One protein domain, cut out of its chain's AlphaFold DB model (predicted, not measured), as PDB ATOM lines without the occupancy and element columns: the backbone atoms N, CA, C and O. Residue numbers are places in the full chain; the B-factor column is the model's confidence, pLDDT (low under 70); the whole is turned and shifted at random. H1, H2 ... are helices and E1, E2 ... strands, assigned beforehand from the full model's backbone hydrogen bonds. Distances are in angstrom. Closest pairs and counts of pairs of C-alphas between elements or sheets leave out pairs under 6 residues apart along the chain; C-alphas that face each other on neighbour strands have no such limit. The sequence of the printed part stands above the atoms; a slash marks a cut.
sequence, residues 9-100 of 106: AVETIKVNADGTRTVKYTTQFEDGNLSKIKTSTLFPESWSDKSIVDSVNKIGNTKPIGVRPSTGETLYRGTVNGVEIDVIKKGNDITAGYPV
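What this domain is: This is residues 9 to 100 of the 106 residues of the protein "EndoU_bacteria domain-containing protein" of Gilliamella apicola (UniProt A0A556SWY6). Two small three-stranded sheets make two lobes, set like a loose V and coming near each other where the end of E3 meets the end of E6. The sheet E4 E5 E6 curls round H1; the sheet E1 E2 E3 has no named helix on it. The printed part has 92 residues, with one named helix and six named strands that follow along the chain as E1 E2 E3 H1 E4 E5 E6; both sheets, in orders E1 E2 E3 and E4 E5 E6, are antiparallel, and the class is mixed, helices and strands. It is only just loose, close to compact, with a radius of gyration of the C-alphas of 15.1 A and spans of 42 by 32 by 21 A.

Where its parts are: E1, residues 9 to 15, begins at C-alpha 9 (51.578, -35.310, 2.384) and is 17.4 A long. E2 is residues 21 to 27, 18.0 A, and E3 residues 38 to 42, 12.4 A. H1, residues 49 to 60, is 16.6 A. E4 is residues 74 to 80, 19.5 A; E5 residues 83 to 90, 23.2 A; E6 residues 93 to 99, 18.3 A, ending at C-alpha 99 (43.217, -46.839, -12.061).

How they stand to each other: E1 E2 E3 is a meander, each strand the antiparallel neighbour of the one before, strongly twisted; N 11 and O 24 are 2.9 A apart, N 23 and O 40 2.8 A. The closest C-alphas of E3 and E6 are those of Thr 41 and Pro 99, 6.3 A. H1 is on one face of the strongly twisted meander E4 E5 E6, two layers, with C-alphas of Val 56 and Gly 97 5.6 A apart, the closest of H1 and E6. N 76 and O 87 are 2.8 A apart, N 88 and O 96 2.9 A. Every O i to N i+4 pair of H1 is within hydrogen-bond range. E1 and H1 are apart.

The domain as a whole: The C-alphas farthest apart, of Asp 31 and Lys 63, are 44.2 A apart. The printed part has no cut. The link from H1 to E4, residues 61 to 73, is long; in it residues 66 to 67 pair antiparallel with residues 74 to 75 of E4. No printed residue is under 70 in pLDDT.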
ATOM      1  N   ALA A   9      50.597 -35.866   3.299       86.38
ATOM      2  CA  ALA A   9      51.578 -35.310   2.384       86.38
ATOM      3  C   ALA A   9      51.571 -36.164   1.116       86.38
ATOM      4  O   ALA A   9      51.747 -37.383   1.202       86.38
ATOM      5  N   VAL A  10      51.359 -35.536  -0.041       88.25
ATOM      6  CA  VAL A  10      51.311 -36.210  -1.343       88.25
ATOM      7  C   VAL A  10      52.323 -35.576  -2.285       88.25
ATOM      8  O   VAL A  10      52.358 -34.363  -2.460       88.25
ATOM      9  N   GLU A  11      53.148 -36.417  -2.898       91.19
ATOM     10  CA  GLU A  11      54.145 -36.038  -3.893       91.19
ATOM     11  C   GLU A  11      53.822 -36.753  -5.207       91.19
ATOM     12  O   GLU A  11      53.804 -37.988  -5.266       91.19
ATOM     13  N   THR A  12      53.588 -35.994  -6.280       92.50
ATOM     14  CA  THR A  12      53.465 -36.582  -7.618       92.50
ATOM     15  C   THR A  12      54.846 -36.956  -8.135       92.50
ATOM     16  O   THR A  12      55.687 -36.095  -8.359       92.50
ATOM     17  N   ILE A  13      55.060 -38.251  -8.364       94.56
ATOM     18  CA  ILE A  13      56.317 -38.781  -8.906       94.56
ATOM     19  C   ILE A  13      56.314 -38.705 -10.428       94.56
ATOM     20  O   ILE A  13      57.334 -38.405 -11.043       94.56
ATOM     21  N   LYS A  14      55.168 -39.010 -11.044       94.38
ATOM     22  CA  LYS A  14      54.975 -38.884 -12.489       94.38
ATOM     23  C   LYS A  14      53.502 -38.819 -12.869       94.38
ATOM     24  O   LYS A  14      52.646 -39.377 -12.181       94.38
ATOM     25  N   VAL A  15      53.253 -38.229 -14.032       96.50
ATOM     26  CA  VAL A  15      52.004 -38.373 -14.784       96.50
ATOM     27  C   VAL A  15      52.228 -39.450 -15.848       96.50
ATOM     28  O   VAL A  15      53.216 -39.413 -16.580       96.50
ATOM     29  N   ASN A  16      51.361 -40.456 -15.885       96.69
ATOM     30  CA  ASN A  16      51.399 -41.538 -16.862       96.69
ATOM     31  C   ASN A  16      50.801 -41.079 -18.202       96.69
ATOM     32  O   ASN A  16      50.111 -40.064 -18.274       96.69
ATOM     33  N   ALA A  17      51.040 -41.847 -19.267       95.94
ATOM     34  CA  ALA A  17      50.551 -41.515 -20.609       95.94
ATOM     35  C   ALA A  17      49.012 -41.454 -20.706       95.94
ATOM     36  O   ALA A  17      48.482 -40.721 -21.534       95.94
ATOM     37  N   ASP A  18      48.302 -42.185 -19.843       96.06
ATOM     38  CA  ASP A  18      46.836 -42.168 -19.718       96.06
ATOM     39  C   ASP A  18      46.310 -41.017 -18.831       96.06
ATOM     40  O   ASP A  18      45.118 -40.939 -18.541       96.06
ATOM     41  N   GLY A  19      47.194 -40.127 -18.369       96.38
ATOM     42  CA  GLY A  19      46.868 -39.002 -17.495       96.38
ATOM     43  C   GLY A  19      46.739 -39.359 -16.011       96.38
ATOM     44  O   GLY A  19      46.564 -38.458 -15.193       96.38
ATOM     45  N   THR A  20      46.837 -40.637 -15.628       97.62
ATOM     46  CA  THR A  20      46.853 -41.032 -14.210       97.62
ATOM     47  C   THR A  20      48.133 -40.549 -13.532       97.62
ATOM     48  O   THR A  20      49.175 -40.391 -14.169       97.62
ATOM     49  N   ARG A  21      48.093 -40.325 -12.218       96.81
ATOM     50  CA  ARG A  21      49.257 -39.847 -11.458       96.81
ATOM     51  C   ARG A  21      49.803 -40.957 -10.581       96.81
ATOM     52  O   ARG A  21      49.076 -41.496  -9.755       96.81
ATOM     53  N   THR A  22      51.083 -41.282 -10.714       95.94
ATOM     54  CA  THR A  22      51.774 -42.085  -9.702       95.94
ATOM     55  C   THR A  22      52.276 -41.148  -8.617       95.94
ATOM     56  O   THR A  22      53.109 -40.278  -8.879       95.94
ATOM     57  N   VAL A  23      51.787 -41.349  -7.400       94.62
ATOM     58  CA  VAL A  23      52.091 -40.505  -6.246       94.62
ATOM     59  C   VAL A  23      52.740 -41.318  -5.136       94.62
ATOM     60  O   VAL A  23      52.450 -42.507  -4.970       94.62
ATOM     61  N   LYS A  24      53.593 -40.668  -4.348       94.06
ATOM     62  CA  LYS A  24      53.934 -41.122  -3.002       94.06
ATOM     63  C   LYS A  24      53.072 -40.366  -2.011       94.06
ATOM     64  O   LYS A  24      52.891 -39.162  -2.154       94.06
ATOM     65  N   TYR A  25      52.562 -41.062  -1.005       91.50
ATOM     66  CA  TYR A  25      51.850 -40.419   0.085       91.50
ATOM     67  C   TYR A  25      52.288 -40.955   1.441       91.50
ATOM     68  O   TYR A  25      52.642 -42.131   1.595       91.50
ATOM     69  N   THR A  26      52.229 -40.062   2.421       92.31
ATOM     70  CA  THR A  26      52.503 -40.326   3.830       92.31
ATOM     71  C   THR A  26      51.389 -39.700   4.648       92.31
ATOM     72  O   THR A  26      50.965 -38.580   4.368       92.31
ATOM     73  N   THR A  27      50.912 -40.415   5.658       89.12
ATOM     74  CA  THR A  27      49.886 -39.927   6.578       89.12
ATOM     75  C   THR A  27      50.524 -39.617   7.920       89.12
ATOM     76  O   THR A  27      51.307 -40.425   8.422       89.12
ATOM     77  N   GLN A  28      50.166 -38.480   8.509       88.81
ATOM     78  CA  GLN A  28      50.452 -38.209   9.911       88.81
ATOM     79  C   GLN A  28      49.277 -38.673  10.778       88.81
ATOM     80  O   GLN A  28      48.124 -38.309  10.534       88.81
ATOM     81  N   PHE A  29      49.571 -39.499  11.777       88.19
ATOM     82  CA  PHE A  29      48.603 -39.952  12.769       88.19
ATOM     83  C   PHE A  29      48.396 -38.899  13.864       88.19
ATOM     84  O   PHE A  29      49.140 -37.925  13.969       88.19
ATOM     85  N   GLU A  30      47.355 -39.073  14.676       89.75
ATOM     86  CA  GLU A  30      46.985 -38.097  15.714       89.75
ATOM     87  C   GLU A  30      48.034 -37.967  16.824       89.75
ATOM     88  O   GLU A  30      48.144 -36.914  17.443       89.75
ATOM     89  N   ASP A  31      48.842 -39.007  17.023       92.38
ATOM     90  CA  ASP A  31      49.993 -39.020  17.930       92.38
ATOM     91  C   ASP A  31      51.246 -38.343  17.332       92.38
ATOM     92  O   ASP A  31      52.302 -38.315  17.960       92.38
ATOM     93  N   GLY A  32      51.142 -37.801  16.114       88.69
ATOM     94  CA  GLY A  32      52.229 -37.147  15.391       88.69
ATOM     95  C   GLY A  32      53.143 -38.098  14.615       88.69
ATOM     96  O   GLY A  32      53.960 -37.615  13.826       88.69
ATOM     97  N   ASN A  33      52.996 -39.420  14.769       93.94
ATOM     98  CA  ASN A  33      53.805 -40.399  14.047       93.94
ATOM     99  C   ASN A  33      53.454 -40.428  12.555       93.94
ATOM    100  O   ASN A  33      52.300 -40.267  12.154       93.94
ATOM    101  N   LEU A  34      54.462 -40.682  11.718       91.19
ATOM    102  CA  LEU A  34      54.282 -40.825  10.275       91.19
ATOM    103  C   LEU A  34      54.099 -42.290   9.885       91.19
ATOM    104  O   LEU A  34      54.821 -43.181  10.343       91.19
ATOM    105  N   SER A  35      53.163 -42.541   8.975       91.19
ATOM    106  CA  SER A  35      53.042 -43.837   8.322       91.19
ATOM    107  C   SER A  35      54.269 -44.134   7.456       91.19
ATOM    108  O   SER A  35      55.001 -43.243   7.028       91.19
ATOM    109  N   LYS A  36      54.451 -45.405   7.082       93.12
ATOM    110  CA  LYS A  36      55.345 -45.736   5.963       93.12
ATOM    111  C   LYS A  36      54.872 -45.013   4.698       93.12
ATOM    112  O   LYS A  36      53.663 -44.936   4.460       93.12
ATOM    113  N   ILE A  37      55.824 -44.550   3.889       92.38
ATOM    114  CA  ILE A  37      55.546 -43.983   2.567       92.38
ATOM    115  C   ILE A  37      54.952 -45.081   1.687       92.38
ATOM    116  O   ILE A  37      55.507 -46.180   1.590       92.38
ATOM    117  N   LYS A  38      53.836 -44.782   1.032       90.38
ATOM    118  CA  LYS A  38      53.178 -45.687   0.090       90.38
ATOM    119  C   LYS A  38      53.150 -45.075  -1.297       90.38
ATOM    120  O   LYS A  38      53.096 -43.861  -1.441       90.38
ATOM    121  N   THR A  39      53.205 -45.929  -2.314       92.56
ATOM    122  CA  THR A  39      53.028 -45.521  -3.712       92.56
ATOM    123  C   THR A  39      51.634 -45.923  -4.170       92.56
ATOM    124  O   THR A  39      51.236 -47.069  -3.963       92.56
ATOM    125  N   SER A  40      50.920 -44.998  -4.803       92.12
ATOM    126  CA  SER A  40      49.587 -45.218  -5.367       92.12
ATOM    127  C   SER A  40      49.477 -44.619  -6.760       92.12
ATOM    128  O   SER A  40      50.237 -43.724  -7.127       92.12
ATOM    129  N   THR A  41      48.499 -45.103  -7.519       95.81
ATOM    130  CA  THR A  41      48.074 -44.490  -8.777       95.81
ATOM    131  C   THR A  41      46.726 -43.814  -8.551       95.81
ATOM    132  O   THR A  41      45.785 -44.448  -8.080       95.81
ATOM    133  N   LEU A  42      46.643 -42.523  -8.858       96.19
ATOM    134  CA  LEU A  42      45.426 -41.722  -8.778       96.19
ATOM    135  C   LEU A  42      44.854 -41.489 -10.174       96.19
ATOM    136  O   LEU A  42      45.589 -41.454 -11.164       96.19
ATOM    137  N   PHE A  43      43.537 -41.307 -10.240       97.69
ATOM    138  CA  PHE A  43      42.850 -40.931 -11.474       97.69
ATOM    139  C   PHE A  43      43.384 -39.591 -12.010       97.69
ATOM    140  O   PHE A  43      43.965 -38.817 -11.237       97.69
ATOM    141  N   PRO A  44      43.205 -39.305 -13.313       96.62
ATOM    142  CA  PRO A  44      43.550 -37.996 -13.852       96.62
ATOM    143  C   PRO A  44      42.839 -36.882 -13.078       96.62
ATOM    144  O   PRO A  44      41.657 -37.009 -12.763       96.62
ATOM    145  N   GLU A  45      43.528 -35.773 -12.808       94.19
ATOM    146  CA  GLU A  45      42.940 -34.630 -12.080       94.19
ATOM    147  C   GLU A  45      41.753 -34.001 -12.819       94.19
ATOM    148  O   GLU A  45      40.889 -33.382 -12.208       94.19
ATOM    149  N   SER A  46      41.687 -34.191 -14.139       94.88
ATOM    150  CA  SER A  46      40.571 -33.746 -14.970       94.88
ATOM    151  C   SER A  46      39.277 -34.534 -14.738       94.88
ATOM    152  O   SER A  46      38.222 -34.125 -15.225       94.88
ATOM    153  N   TRP A  47      39.325 -35.666 -14.028       97.00
ATOM    154  CA  TRP A  47      38.139 -36.464 -13.737       97.00
ATOM    155  C   TRP A  47      37.432 -35.952 -12.486       97.00
ATOM    156  O   TRP A  47      38.004 -35.868 -11.403       97.00
ATOM    157  N   SER A  48      36.132 -35.700 -12.618       96.50
ATOM    158  CA  SER A  48      35.267 -35.443 -11.470       96.50
ATOM    159  C   SER A  48      35.067 -36.700 -10.614       96.50
ATOM    160  O   SER A  48      35.055 -37.831 -11.114       96.50
ATOM    161  N   ASP A  49      34.772 -36.495  -9.334       96.06
ATOM    162  CA  ASP A  49      34.365 -37.548  -8.400       96.06
ATOM    163  C   ASP A  49      33.238 -38.421  -8.953       96.06
ATOM    164  O   ASP A  49      33.313 -39.650  -8.904       96.06
ATOM    165  N   LYS A  50      32.222 -37.781  -9.546       97.38
ATOM    166  CA  LYS A  50      31.099 -38.474 -10.173       97.38
ATOM    167  C   LYS A  50      31.564 -39.362 -11.326       97.38
ATOM    168  O   LYS A  50      31.194 -40.530 -11.364       97.38
ATOM    169  N   SER A  51      32.403 -38.850 -12.227       97.81
ATOM    170  CA  SER A  51      32.918 -39.652 -13.347       97.81
ATOM    171  C   SER A  51      33.760 -40.842 -12.888       97.81
ATOM    172  O   SER A  51      33.690 -41.900 -13.509       97.81
ATOM    173  N   ILE A  52      34.507 -40.705 -11.788       98.31
ATOM    174  CA  ILE A  52      35.266 -41.813 -11.198       98.31
ATOM    175  C   ILE A  52      34.305 -42.898 -10.697       98.31
ATOM    176  O   ILE A  52      34.425 -44.056 -11.097       98.31
ATOM    177  N   VAL A  53      33.326 -42.524  -9.868       98.25
ATOM    178  CA  VAL A  53      32.351 -43.466  -9.290       98.25
ATOM    179  C   VAL A  53      31.517 -44.143 -10.381       98.25
ATOM    180  O   VAL A  53      31.375 -45.365 -10.374       98.25
ATOM    181  N   ASP A  54      31.021 -43.381 -11.356       98.50
ATOM    182  CA  ASP A  54      30.240 -43.914 -12.475       98.50
ATOM    183  C   ASP A  54      31.065 -44.909 -13.314       98.50
ATOM    184  O   ASP A  54      30.550 -45.953 -13.719       98.50
ATOM    185  N   SER A  55      32.358 -44.638 -13.533       98.50
ATOM    186  CA  SER A  55      33.258 -45.533 -14.280       98.50
ATOM    187  C   SER A  55      33.533 -46.837 -13.532       98.50
ATOM    188  O   SER A  55      33.474 -47.913 -14.130       98.50
ATOM    189  N   VAL A  56      33.780 -46.759 -12.219       98.69
ATOM    190  CA  VAL A  56      33.957 -47.937 -11.352       98.69
ATOM    191  C   VAL A  56      32.689 -48.795 -11.346       98.69
ATOM    192  O   VAL A  56      32.767 -50.005 -11.555       98.69
ATOM    193  N   ASN A  57      31.513 -48.180 -11.201       98.38
ATOM    194  CA  ASN A  57      30.233 -48.890 -11.257       98.38
ATOM    195  C   ASN A  57      30.001 -49.551 -12.619       98.38
ATOM    196  O   ASN A  57      29.607 -50.716 -12.689       98.38
ATOM    197  N   LYS A  58      30.278 -48.832 -13.714       98.44
ATOM    198  CA  LYS A  58      30.167 -49.366 -15.075       98.44
ATOM    199  C   LYS A  58      31.010 -50.631 -15.247       98.44
ATOM    200  O   LYS A  58      30.507 -51.616 -15.775       98.44
ATOM    201  N   ILE A  59      32.263 -50.617 -14.791       98.56
ATOM    202  CA  ILE A  59      33.177 -51.763 -14.918       98.56
ATOM    203  C   ILE A  59      32.777 -52.904 -13.977       98.56
ATOM    204  O   ILE A  59      32.753 -54.056 -14.403       98.56
ATOM    205  N   GLY A  60      32.375 -52.603 -12.740       98.06
ATOM    206  CA  GLY A  60      31.895 -53.601 -11.775       98.06
ATOM    207  C   GLY A  60      30.598 -54.322 -12.179       98.06
ATOM    208  O   GLY A  60      30.236 -55.326 -11.561       98.06
ATOM    209  N   ASN A  61      29.910 -53.833 -13.216       97.81
ATOM    210  CA  ASN A  61      28.729 -54.453 -13.826       97.81
ATOM    211  C   ASN A  61      29.047 -55.249 -15.109       97.81
ATOM    212  O   ASN A  61      28.134 -55.702 -15.798       97.81
ATOM    213  N   THR A  62      30.327 -55.417 -15.451       97.94
ATOM    214  CA  THR A  62      30.772 -56.275 -16.564       97.94
ATOM    215  C   THR A  62      31.014 -57.716 -16.097       97.94
ATOM    216  O   THR A  62      30.648 -58.084 -14.983       97.94
ATOM    217  N   LYS A  63      31.600 -58.572 -16.947       97.38
ATOM    218  CA  LYS A  63      31.988 -59.933 -16.547       97.38
ATOM    219  C   LYS A  63      33.315 -59.904 -15.777       97.38
ATOM    220  O   LYS A  63      34.226 -59.199 -16.213       97.38
ATOM    221  N   PRO A  64      33.457 -60.679 -14.688       97.75
ATOM    222  CA  PRO A  64      34.731 -60.768 -13.993       97.75
ATOM    223  C   PRO A  64      35.779 -61.438 -14.886       97.75
ATOM    224  O   PRO A  64      35.480 -62.380 -15.620       97.75
ATOM    225  N   ILE A  65      37.013 -60.955 -14.794       97.81
ATOM    226  CA  ILE A  65      38.197 -61.504 -15.465       97.81
ATOM    227  C   ILE A  65      38.980 -62.470 -14.569       97.81
ATOM    228  O   ILE A  65      39.876 -63.161 -15.040       97.81
ATOM    229  N   GLY A  66      38.648 -62.524 -13.278       96.88
ATOM    230  CA  GLY A  66      39.304 -63.405 -12.325       96.88
ATOM    231  C   GLY A  66      38.522 -63.541 -11.028       96.88
ATOM    232  O   GLY A  66      37.665 -62.715 -10.701       96.88
ATOM    233  N   VAL A  67      38.837 -64.597 -10.284       97.12
ATOM    234  CA  VAL A  67      38.306 -64.858  -8.945       97.12
ATOM    235  C   VAL A  67      39.475 -65.220  -8.048       97.12
ATOM    236  O   VAL A  67      40.295 -66.059  -8.411       97.12
ATOM    237  N   ARG A  68      39.553 -64.605  -6.870       96.06
ATOM    238  CA  ARG A  68      40.537 -64.930  -5.843       96.06
ATOM    239  C   ARG A  68      40.145 -66.262  -5.185       96.06
ATOM    240  O   ARG A  68      39.176 -66.274  -4.426       96.06
ATOM    241  N   PRO A  69      40.879 -67.372  -5.395       94.75
ATOM    242  CA  PRO A  69      40.423 -68.695  -4.955       94.75
ATOM    243  C   PRO A  69      40.290 -68.832  -3.435       94.75
ATOM    244  O   PRO A  69      39.450 -69.579  -2.949       94.75
ATOM    245  N   SER A  70      41.106 -68.094  -2.679       95.81
ATOM    246  CA  SER A  70      41.143 -68.169  -1.216       95.81
ATOM    247  C   SER A  70      39.913 -67.581  -0.525       95.81
ATOM    248  O   SER A  70      39.593 -67.978   0.590       95.81
ATOM    249  N   THR A  71      39.276 -66.581  -1.130       94.50
ATOM    250  CA  THR A  71      38.316 -65.702  -0.431       94.50
ATOM    251  C   THR A  71      37.125 -65.283  -1.297       94.50
ATOM    252  O   THR A  71      36.156 -64.729  -0.778       94.50
ATOM    253  N   GLY A  72      37.142 -65.611  -2.592       96.25
ATOM    254  CA  GLY A  72      36.002 -65.483  -3.498       96.25
ATOM    255  C   GLY A  72      35.778 -64.090  -4.088       96.25
ATOM    256  O   GLY A  72      34.801 -63.906  -4.812       96.25
ATOM    257  N   GLU A  73      36.636 -63.100  -3.819       98.06
ATOM    258  CA  GLU A  73      36.530 -61.795  -4.477       98.06
ATOM    259  C   GLU A  73      36.746 -61.924  -5.986       98.06
ATOM    260  O   GLU A  73      37.589 -62.685  -6.456       98.06
ATOM    261  N   THR A  74      35.996 -61.139  -6.748       98.38
ATOM    262  CA  THR A  74      36.017 -61.136  -8.209       98.38
ATOM    263  C   THR A  74      36.687 -59.866  -8.721       98.38
ATOM    264  O   THR A  74      36.451 -58.781  -8.186       98.38
ATOM    265  N   LEU A  75      37.541 -60.007  -9.735       98.44
ATOM    266  CA  LEU A  75      38.242 -58.910 -10.400       98.44
ATOM    267  C   LEU A  75      37.542 -58.587 -11.718       98.44
ATOM    268  O   LEU A  75      37.257 -59.490 -12.499       98.44
ATOM    269  N   TYR A  76      37.319 -57.307 -11.983       98.62
ATOM    270  CA  TYR A  76      36.787 -56.767 -13.231       98.62
ATOM    271  C   TYR A  76      37.776 -55.732 -13.748       98.62
ATOM    272  O   TYR A  76      38.398 -55.025 -12.955       98.62
ATOM    273  N   ARG A  77      37.891 -55.625 -15.069       98.50
ATOM    274  CA  ARG A  77      38.787 -54.674 -15.722       98.50
ATOM    275  C   ARG A  77      38.115 -54.060 -16.930       98.50
ATOM    276  O   ARG A  77      37.421 -54.748 -17.678       98.50
ATOM    277  N   GLY A  78      38.346 -52.773 -17.133       98.38
ATOM    278  CA  GLY A  78      37.910 -52.083 -18.335       98.38
ATOM    279  C   GLY A  78      38.578 -50.730 -18.490       98.38
ATOM    280  O   GLY A  78      39.211 -50.223 -17.567       98.38
ATOM    281  N   THR A  79      38.394 -50.135 -19.665       98.31
ATOM    282  CA  THR A  79      38.959 -48.828 -20.005       98.31
ATOM    283  C   THR A  79      37.844 -47.813 -20.206       98.31
ATOM    284  O   THR A  79      36.892 -48.058 -20.951       98.31
ATOM    285  N   VAL A  80      37.961 -46.653 -19.561       98.25
ATOM    286  CA  VAL A  80      37.060 -45.510 -19.750       98.25
ATOM    287  C   VAL A  80      37.904 -44.278 -20.044       98.25
ATOM    288  O   VAL A  80      38.835 -43.982 -19.307       98.25
ATOM    289  N   ASN A  81      37.602 -43.577 -21.141       96.62
ATOM    290  CA  ASN A  81      38.323 -42.373 -21.581       96.62
ATOM    291  C   ASN A  81      39.858 -42.543 -21.591       96.62
ATOM    292  O   ASN A  81      40.587 -41.655 -21.163       96.62
ATOM    293  N   GLY A  82      40.338 -43.706 -22.041       97.12
ATOM    294  CA  GLY A  82      41.768 -44.027 -22.120       97.12
ATOM    295  C   GLY A  82      42.415 -44.514 -20.817       97.12
ATOM    296  O   GLY A  82      43.548 -44.977 -20.871       97.12
ATOM    297  N   VAL A  83      41.711 -44.485 -19.680       98.38
ATOM    298  CA  VAL A  83      42.217 -44.967 -18.384       98.38
ATOM    299  C   VAL A  83      41.730 -46.390 -18.129       98.38
ATOM    300  O   VAL A  83      40.521 -46.632 -18.082       98.38
ATOM    301  N   GLU A  84      42.661 -47.326 -17.951       98.44
ATOM    302  CA  GLU A  84      42.362 -48.696 -17.520       98.44
ATOM    303  C   GLU A  84      42.163 -48.749 -15.995       98.44
ATOM    304  O   GLU A  84      42.924 -48.157 -15.220       98.44
ATOM    305  N   ILE A  85      41.103 -49.432 -15.567       98.69
ATOM    306  CA  ILE A  85      40.609 -49.442 -14.189       98.69
ATOM    307  C   ILE A  85      40.340 -50.883 -13.771       98.69
ATOM    308  O   ILE A  85      39.663 -51.629 -14.483       98.69
ATOM    309  N   ASP A  86      40.807 -51.219 -12.572       98.62
ATOM    310  CA  ASP A  86      40.466 -52.451 -11.875       98.62
ATOM    311  C   ASP A  86      39.379 -52.201 -10.840       98.62
ATOM    312  O   ASP A  86      39.405 -51.214 -10.099       98.62
ATOM    313  N   VAL A  87      38.430 -53.132 -10.771       98.69
ATOM    314  CA  VAL A  87      37.358 -53.143  -9.776       98.69
ATOM    315  C   VAL A  87      37.331 -54.505  -9.101       98.69
ATOM    316  O   VAL A  87      37.349 -55.538  -9.768       98.69
ATOM    317  N   ILE A  88      37.277 -54.511  -7.772       98.44
ATOM    318  CA  ILE A  88      37.172 -55.726  -6.965       98.44
ATOM    319  C   ILE A  88      35.788 -55.755  -6.325       98.44
ATOM    320  O   ILE A  88      35.368 -54.771  -5.711       98.44
ATOM    321  N   LYS A  89      35.091 -56.890  -6.448       98.50
ATOM    322  CA  LYS A  89      33.814 -57.131  -5.767       98.50
ATOM    323  C   LYS A  89      33.868 -58.339  -4.851       98.50
ATOM    324  O   LYS A  89      34.475 -59.355  -5.193       98.50
ATOM    325  N   LYS A  90      33.150 -58.264  -3.734       97.38
ATOM    326  CA  LYS A  90      32.821 -59.407  -2.879       97.38
ATOM    327  C   LYS A  90      31.315 -59.644  -2.963       97.38
ATOM    328  O   LYS A  90      30.530 -58.862  -2.440       97.38
ATOM    329  N   GLY A  91      30.908 -60.684  -3.689       94.12
ATOM    330  CA  GLY A  91      29.512 -60.814  -4.111       94.12
ATOM    331  C   GLY A  91      29.102 -59.626  -4.989       94.12
ATOM    332  O   GLY A  91      29.746 -59.351  -6.003       94.12
ATOM    333  N   ASN A  92      28.055 -58.905  -4.585       94.44
ATOM    334  CA  ASN A  92      27.575 -57.724  -5.309       94.44
ATOM    335  C   ASN A  92      28.235 -56.412  -4.866       94.44
ATOM    336  O   ASN A  92      28.123 -55.423  -5.589       94.44
ATOM    337  N   ASP A  93      28.962 -56.413  -3.751       97.12
ATOM    338  CA  ASP A  93      29.534 -55.199  -3.182       97.12
ATOM    339  C   ASP A  93      30.882 -54.880  -3.824       97.12
ATOM    340  O   ASP A  93      31.784 -55.721  -3.849       97.12
ATOM    341  N   ILE A  94      31.036 -53.653  -4.326       97.88
ATOM    342  CA  ILE A  94      32.330 -53.128  -4.773       97.88
ATOM    343  C   ILE A  94      33.158 -52.783  -3.536       97.88
ATOM    344  O   ILE A  94      32.775 -51.929  -2.741       97.88
ATOM    345  N   THR A  95      34.310 -53.436  -3.388       97.19
ATOM    346  CA  THR A  95      35.232 -53.220  -2.263       97.19
ATOM    347  C   THR A  95      36.425 -52.350  -2.644       97.19
ATOM    348  O   THR A  95      37.030 -51.728  -1.773       97.19
ATOM    349  N   ALA A  96      36.761 -52.277  -3.934       97.06
ATOM    350  CA  ALA A  96      37.785 -51.379  -4.452       97.06
ATOM    351  C   ALA A  96      37.531 -51.027  -5.923       97.06
ATOM    352  O   ALA A  96      37.039 -51.854  -6.689       97.06
ATOM    353  N   GLY A  97      37.933 -49.820  -6.318       97.69
ATOM    354  CA  GLY A  97      37.987 -49.378  -7.709       97.69
ATOM    355  C   GLY A  97      39.119 -48.372  -7.884       97.69
ATOM    356  O   GLY A  97      39.141 -47.358  -7.184       97.69
ATOM    357  N   TYR A  98      40.082 -48.661  -8.756       97.62
ATOM    358  CA  TYR A  98      41.294 -47.849  -8.898       97.62
ATOM    359  C   TYR A  98      41.877 -47.913 -10.316       97.62
ATOM    360  O   TYR A  98      41.733 -48.931 -10.997       97.62
ATOM    361  N   PRO A  99      42.543 -46.840 -10.778       98.06
ATOM    362  CA  PRO A  99      43.217 -46.839 -12.061       98.06
ATOM    363  C   PRO A  99      44.548 -47.583 -11.948       98.06
ATOM    364  O   PRO A  99      45.219 -47.534 -10.913       98.06
ATOM    365  N   VAL A 100      44.959 -48.249 -13.022       97.12
ATOM    366  CA  VAL A 100      46.134 -49.132 -12.971       97.12
ATOM    367  C   VAL A 100      47.426 -48.461 -13.447       97.12
ATOM    368  O   VAL A 100      48.515 -48.936 -13.124       97.12
TER     369      VAL A 100